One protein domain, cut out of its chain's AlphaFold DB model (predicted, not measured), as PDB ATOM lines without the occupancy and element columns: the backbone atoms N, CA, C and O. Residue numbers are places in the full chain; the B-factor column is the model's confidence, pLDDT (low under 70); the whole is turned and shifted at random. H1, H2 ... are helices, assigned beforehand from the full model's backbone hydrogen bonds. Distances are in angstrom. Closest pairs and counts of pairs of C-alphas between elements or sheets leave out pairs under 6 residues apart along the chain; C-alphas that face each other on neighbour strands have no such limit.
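AT A GLANCE: This is residues 2 to 49 of the 460 residues of a protein of Smithella sp (UniProt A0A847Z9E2). What shape is this? With little regular structure, it is a body of loops with three small helices, H2, H3 and H4, towards one end, while residues 2 to 11, with H1, stick out at the other. What makes it up? The printed part has 48 residues, with four named helices, H1 to H4 in order, holding 19; it is all helix, only just loose, close to extended (radius of gyration of the C-alphas 14.1 A), spanning 42 by 17 by 12 A.

HOW THE PARTS SIT: Which helices meet? H1, residues 2 to 6, touches no helix. H2, residues 19 to 24, only just touches H4, residues 46 to 49, with 3 pairs of C-alphas within 8 A, the closest being Leu 23 and Thr 48, 6.5 A apart. H2 and H3, residues 37 to 40, are close but not clearly touching, their closest C-alphas, Ser 19 and Met 38, 5.7 A apart. And the backbones? Every O i to N i+4 pair is within hydrogen-bond range in H1 and H2; H3 and H4 are too short for one.

IN THESE COORDINATES: Where to begin? H1 starts at C-alpha 2 (241.951, 151.497, 188.144). How long is H2? It measures 8.8 A. Where does H4 end? At C-alpha 49 (218.321, 129.385, 172.933).

THE WHOLE: Which links are long? H1 to H2 and H2 to H3. Any cut or low confidence? The printed part has no cut, and no printed residue is under 70.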
ATOM      1  N   ALA A   2     241.410 150.661 187.063       89.44
ATOM      2  CA  ALA A   2     241.951 151.497 188.144       89.44
ATOM      3  C   ALA A   2     243.416 151.925 187.911       89.44
ATOM      4  O   ALA A   2     243.759 153.081 188.111       89.44
ATOM      5  N   GLU A   3     244.263 151.027 187.397       93.94
ATOM      6  CA  GLU A   3     245.661 151.350 187.071       93.94
ATOM      7  C   GLU A   3     245.820 152.396 185.958       93.94
ATOM      8  O   GLU A   3     246.644 153.295 186.075       93.94
ATOM      9  N   LEU A   4     245.012 152.317 184.898       93.38
ATOM     10  CA  LEU A   4     245.046 153.294 183.803       93.38
ATOM     11  C   LEU A   4     244.543 154.662 184.278       93.38
ATOM     12  O   LEU A   4     245.164 155.679 183.980       93.38
ATOM     13  N   ALA A   5     243.491 154.668 185.104       90.75
ATOM     14  CA  ALA A   5     242.968 155.882 185.722       90.75
ATOM     15  C   ALA A   5     244.008 156.556 186.637       90.75
ATOM     16  O   ALA A   5     244.190 157.767 186.555       90.75
ATOM     17  N   ARG A   6     244.757 155.780 187.441       95.19
ATOM     18  CA  ARG A   6     245.867 156.298 188.268       95.19
ATOM     19  C   ARG A   6     246.977 156.964 187.451       95.19
ATOM     20  O   ARG A   6     247.672 157.827 187.973       95.19
ATOM     21  N   ARG A   7     247.139 156.584 186.181       95.69
ATOM     22  CA  ARG A   7     248.121 157.159 185.248       95.69
ATOM     23  C   ARG A   7     247.558 158.303 184.396       95.69
ATOM     24  O   ARG A   7     248.218 158.729 183.458       95.69
ATOM     25  N   GLY A   8     246.338 158.768 184.677       95.38
ATOM     26  CA  GLY A   8     245.680 159.823 183.902       95.38
ATOM     27  C   GLY A   8     245.219 159.388 182.505       95.38
ATOM     28  O   GLY A   8     244.904 160.238 181.677       95.38
ATOM     29  N   ILE A   9     245.166 158.081 182.222       95.00
ATOM     30  CA  ILE A   9     244.749 157.545 180.920       95.00
ATOM     31  C   ILE A   9     243.266 157.166 180.986       95.00
ATOM     32  O   ILE A   9     242.877 156.247 181.712       95.00
ATOM     33  N   SER A  10     242.443 157.844 180.183       93.50
ATOM     34  CA  SER A  10     241.017 157.546 180.019       93.50
ATOM     35  C   SER A  10     240.750 156.866 178.673       93.50
ATOM     36  O   SER A  10     241.254 157.309 177.644       93.50
ATOM     37  N   ILE A  11     239.950 155.793 178.677       93.19
ATOM     38  CA  ILE A  11     239.499 155.097 177.463       93.19
ATOM     39  C   ILE A  11     238.003 155.389 177.290       93.19
ATOM     40  O   ILE A  11     237.224 154.959 178.144       93.19
ATOM     41  N   PRO A  12     237.598 156.091 176.217       91.06
ATOM     42  CA  PRO A  12     236.242 156.622 176.089       91.06
ATOM     43  C   PRO A  12     235.191 155.553 175.773       91.06
ATOM     44  O   PRO A  12     234.066 155.650 176.247       91.06
ATOM     45  N   ILE A  13     235.547 154.529 174.991       94.44
ATOM     46  CA  ILE A  13     234.634 153.446 174.614       94.44
ATOM     47  C   ILE A  13     235.308 152.124 174.941       94.44
ATOM     48  O   ILE A  13     236.353 151.793 174.380       94.44
ATOM     49  N   ARG A  14     234.706 151.358 175.849       92.38
ATOM     50  CA  ARG A  14     235.197 150.040 176.239       92.38
ATOM     51  C   ARG A  14     234.151 149.005 175.865       92.38
ATOM     52  O   ARG A  14     232.949 149.238 175.962       92.38
ATOM     53  N   HIS A  15     234.617 147.850 175.417       94.50
ATOM     54  CA  HIS A  15     233.743 146.763 175.013       94.50
ATOM     55  C   HIS A  15     234.436 145.422 175.202       94.50
ATOM     56  O   HIS A  15     235.601 145.255 174.844       94.50
ATOM     57  N   MET A  16     233.699 144.430 175.694       94.44
ATOM     58  CA  MET A  16     234.186 143.049 175.782       94.44
ATOM     59  C   MET A  16     233.163 142.033 175.276       94.44
ATOM     60  O   MET A  16     233.562 141.021 174.703       94.44
ATOM     61  N   ASP A  17     231.880 142.387 175.276       95.06
ATOM     62  CA  ASP A  17     230.814 141.435 174.976       95.06
ATOM     63  C   ASP A  17     230.690 141.112 173.486       95.06
ATOM     64  O   ASP A  17     230.462 141.997 172.660       95.06
ATOM     65  N   ASN A  18     230.821 139.831 173.145       94.75
ATOM     66  CA  ASN A  18     230.349 139.267 171.880       94.75
ATOM     67  C   ASN A  18     228.908 138.742 172.045       94.75
ATOM     68  O   ASN A  18     228.348 138.804 173.136       94.75
ATOM     69  N   SER A  19     228.320 138.150 171.003       95.31
ATOM     70  CA  SER A  19     226.970 137.564 171.072       95.31
ATOM     71  C   SER A  19     226.747 136.620 172.266       95.31
ATOM     72  O   SER A  19     225.678 136.626 172.864       95.31
ATOM     73  N   GLY A  20     227.744 135.804 172.625       94.38
ATOM     74  CA  GLY A  20     227.642 134.875 173.753       94.38
ATOM     75  C   GLY A  20     227.633 135.595 175.099       94.38
ATOM     76  O   GLY A  20     226.811 135.280 175.956       94.38
ATOM     77  N   ALA A  21     228.507 136.586 175.276       94.88
ATOM     78  CA  ALA A  21     228.548 137.399 176.488       94.88
ATOM     79  C   ALA A  21     227.278 138.249 176.657       94.88
ATOM     80  O   ALA A  21     226.736 138.297 177.755       94.88
ATOM     81  N   ILE A  22     226.745 138.812 175.562       94.44
ATOM     82  CA  ILE A  22     225.480 139.566 175.559       94.44
ATOM     83  C   ILE A  22     224.334 138.721 176.136       94.44
ATOM     84  O   ILE A  22     223.541 139.230 176.927       94.44
ATOM     85  N   LEU A  23     224.249 137.440 175.759       93.88
ATOM     86  CA  LEU A  23     223.180 136.538 176.202       93.88
ATOM     87  C   LEU A  23     223.431 135.944 177.595       93.88
ATOM     88  O   LEU A  23     222.491 135.766 178.363       93.88
ATOM     89  N   ASN A  24     224.677 135.604 177.928       93.75
ATOM     90  CA  ASN A  24     224.999 134.923 179.185       93.75
ATOM     91  C   ASN A  24     225.201 135.877 180.368       93.75
ATOM     92  O   ASN A  24     224.943 135.479 181.501       93.75
ATOM     93  N   TYR A  25     225.634 137.113 180.115       92.69
ATOM     94  CA  TYR A  25     226.005 138.082 181.145       92.69
ATOM     95  C   TYR A  25     225.396 139.468 180.873       92.69
ATOM     96  O   TYR A  25     226.123 140.445 180.701       92.69
ATOM     97  N   PRO A  26     224.057 139.606 180.876       87.19
ATOM     98  CA  PRO A  26     223.392 140.863 180.522       87.19
ATOM     99  C   PRO A  26     223.741 142.048 181.443       87.19
ATOM    100  O   PRO A  26     223.505 143.193 181.060       87.19
ATOM    101  N   GLY A  27     224.297 141.788 182.634       86.75
ATOM    102  CA  GLY A  27     224.773 142.805 183.578       86.75
ATOM    103  C   GLY A  27     226.229 143.257 183.383       86.75
ATOM    104  O   GLY A  27     226.614 144.257 183.978       86.75
ATOM    105  N   LEU A  28     227.040 142.576 182.559       84.12
ATOM    106  CA  LEU A  28     228.465 142.899 182.333       84.12
ATOM    107  C   LEU A  28     228.692 143.901 181.185       84.12
ATOM    108  O   LEU A  28     229.716 143.869 180.507       84.12
ATOM    109  N   LYS A  29     227.748 144.822 180.980       78.50
ATOM    110  CA  LYS A  29     227.805 145.777 179.871       78.50
ATOM    111  C   LYS A  29     228.784 146.909 180.167       78.50
ATOM    112  O   LYS A  29     228.686 147.587 181.188       78.50
ATOM    113  N   LEU A  30     229.700 147.126 179.231       90.00
ATOM    114  CA  LEU A  30     230.481 148.357 179.118       90.00
ATOM    115  C   LEU A  30     229.771 149.335 178.161       90.00
ATOM    116  O   LEU A  30     228.590 149.171 177.860       90.00
ATOM    117  N   GLU A  31     230.480 150.343 177.656       94.62
ATOM    118  CA  GLU A  31     229.910 151.371 176.776       94.62
ATOM    119  C   GLU A  31     229.448 150.825 175.416       94.62
ATOM    120  O   GLU A  31     228.569 151.411 174.790       94.62
ATOM    121  N   MET A  32     230.025 149.714 174.936       94.81
ATOM    122  CA  MET A  32     229.660 149.112 173.650       94.81
ATOM    123  C   MET A  32     229.684 147.574 173.692       94.81
ATOM    124  O   MET A  32     230.449 146.953 174.432       94.81
ATOM    125  N   THR A  33     228.858 146.944 172.850       94.25
ATOM    126  CA  THR A  33     228.812 145.485 172.642       94.25
ATOM    127  C   THR A  33     229.067 145.144 171.172       94.25
ATOM    128  O   THR A  33     228.979 146.009 170.302       94.25
ATOM    129  N   ARG A  34     229.435 143.892 170.875       94.81
ATOM    130  CA  ARG A  34     229.800 143.426 169.526       94.81
ATOM    131  C   ARG A  34     228.954 142.214 169.122       94.81
ATOM    132  O   ARG A  34     229.463 141.087 169.104       94.81
ATOM    133  N   PRO A  35     227.655 142.406 168.832       93.75
ATOM    134  CA  PRO A  35     226.815 141.317 168.362       93.75
ATOM    135  C   PRO A  35     227.279 140.893 166.961       93.75
ATOM    136  O   PRO A  35     227.278 141.673 166.014       93.75
ATOM    137  N   GLY A  36     227.720 139.642 166.856       95.50
ATOM    138  CA  GLY A  36     228.111 138.992 165.606       95.50
ATOM    139  C   GLY A  36     227.041 137.988 165.202       95.50
ATOM    140  O   GLY A  36     225.999 138.358 164.692       95.50
ATOM    141  N   ILE A  37     227.245 136.706 165.512       94.94
ATOM    142  CA  ILE A  37     226.349 135.613 165.087       94.94
ATOM    143  C   ILE A  37     224.860 135.802 165.428       94.94
ATOM    144  O   ILE A  37     223.998 135.379 164.662       94.94
ATOM    145  N   MET A  38     224.540 136.498 166.527       94.81
ATOM    146  CA  MET A  38     223.148 136.737 166.916       94.81
ATOM    147  C   MET A  38     222.428 137.722 165.987       94.81
ATOM    148  O   MET A  38     221.209 137.646 165.878       94.81
ATOM    149  N   THR A  39     223.149 138.601 165.275       94.75
ATOM    150  CA  THR A  39     222.541 139.489 164.265       94.75
ATOM    151  C   THR A  39     222.080 138.720 163.029       94.75
ATOM    152  O   THR A  39     221.175 139.168 162.337       94.75
ATOM    153  N   TYR A  40     222.632 137.523 162.800       94.19
ATOM    154  CA  TYR A  40     222.169 136.581 161.778       94.19
ATOM    155  C   TYR A  40     221.007 135.701 162.264       94.19
ATOM    156  O   TYR A  40     220.570 134.794 161.552       94.19
ATOM    157  N   GLY A  41     220.522 135.937 163.484       93.81
ATOM    158  CA  GLY A  41     219.466 135.141 164.091       93.81
ATOM    159  C   GLY A  41     219.923 133.774 164.594       93.81
ATOM    160  O   GLY A  41     219.097 132.876 164.746       93.81
ATOM    161  N   ILE A  42     221.230 133.586 164.809       94.06
ATOM    162  CA  ILE A  42     221.810 132.304 165.210       94.06
ATOM    163  C   ILE A  42     222.327 132.385 166.647       94.06
ATOM    164  O   ILE A  42     223.104 133.269 167.015       94.06
ATOM    165  N   TYR A  43     221.903 131.419 167.460       92.62
ATOM    166  CA  TYR A  43     222.337 131.281 168.846       92.62
ATOM    167  C   TYR A  43     223.802 130.811 168.919       92.62
ATOM    168  O   TYR A  43     224.138 129.823 168.257       92.62
ATOM    169  N   PRO A  44     224.666 131.469 169.724       90.75
ATOM    170  CA  PRO A  44     226.073 131.089 169.896       90.75
ATOM    171  C   PRO A  44     226.287 129.665 170.420       90.75
ATOM    172  O   PRO A  44     227.303 129.051 170.108       90.75
ATOM    173  N   SER A  45     225.350 129.158 171.223       85.94
ATOM    174  CA  SER A  45     225.355 127.791 171.747       85.94
ATOM    175  C   SER A  45     223.932 127.328 172.082       85.94
ATOM    176  O   SER A  45     223.002 128.142 172.136       85.94
ATOM    177  N   ASN A  46     223.731 126.028 172.313       83.62
ATOM    178  CA  ASN A  46     222.403 125.485 172.620       83.62
ATOM    179  C   ASN A  46     221.835 126.023 173.942       83.62
ATOM    180  O   ASN A  46     220.639 126.276 174.030       83.62
ATOM    181  N   GLU A  47     222.693 126.301 174.919       87.44
ATOM    182  CA  GLU A  47     222.343 126.826 176.245       87.44
ATOM    183  C   GLU A  47     221.836 128.277 176.197       87.44
ATOM    184  O   GLU A  47     221.345 128.810 177.190       87.44
ATOM    185  N   THR A  48     221.976 128.947 175.047       88.31
ATOM    186  CA  THR A  48     221.548 130.341 174.853       88.31
ATOM    187  C   THR A  48     220.200 130.482 174.146       88.31
ATOM    188  O   THR A  48     219.726 131.609 174.003       88.31
ATOM    189  N   ARG A  49     219.568 129.373 173.725       85.31
ATOM    190  CA  ARG A  49     218.321 129.385 172.933       85.31
ATOM    191  C   ARG A  49     217.166 130.103 173.626       85.31
ATOM    192  O   ARG A  49     216.475 130.889 172.986       85.31
TER     193      ARG A  49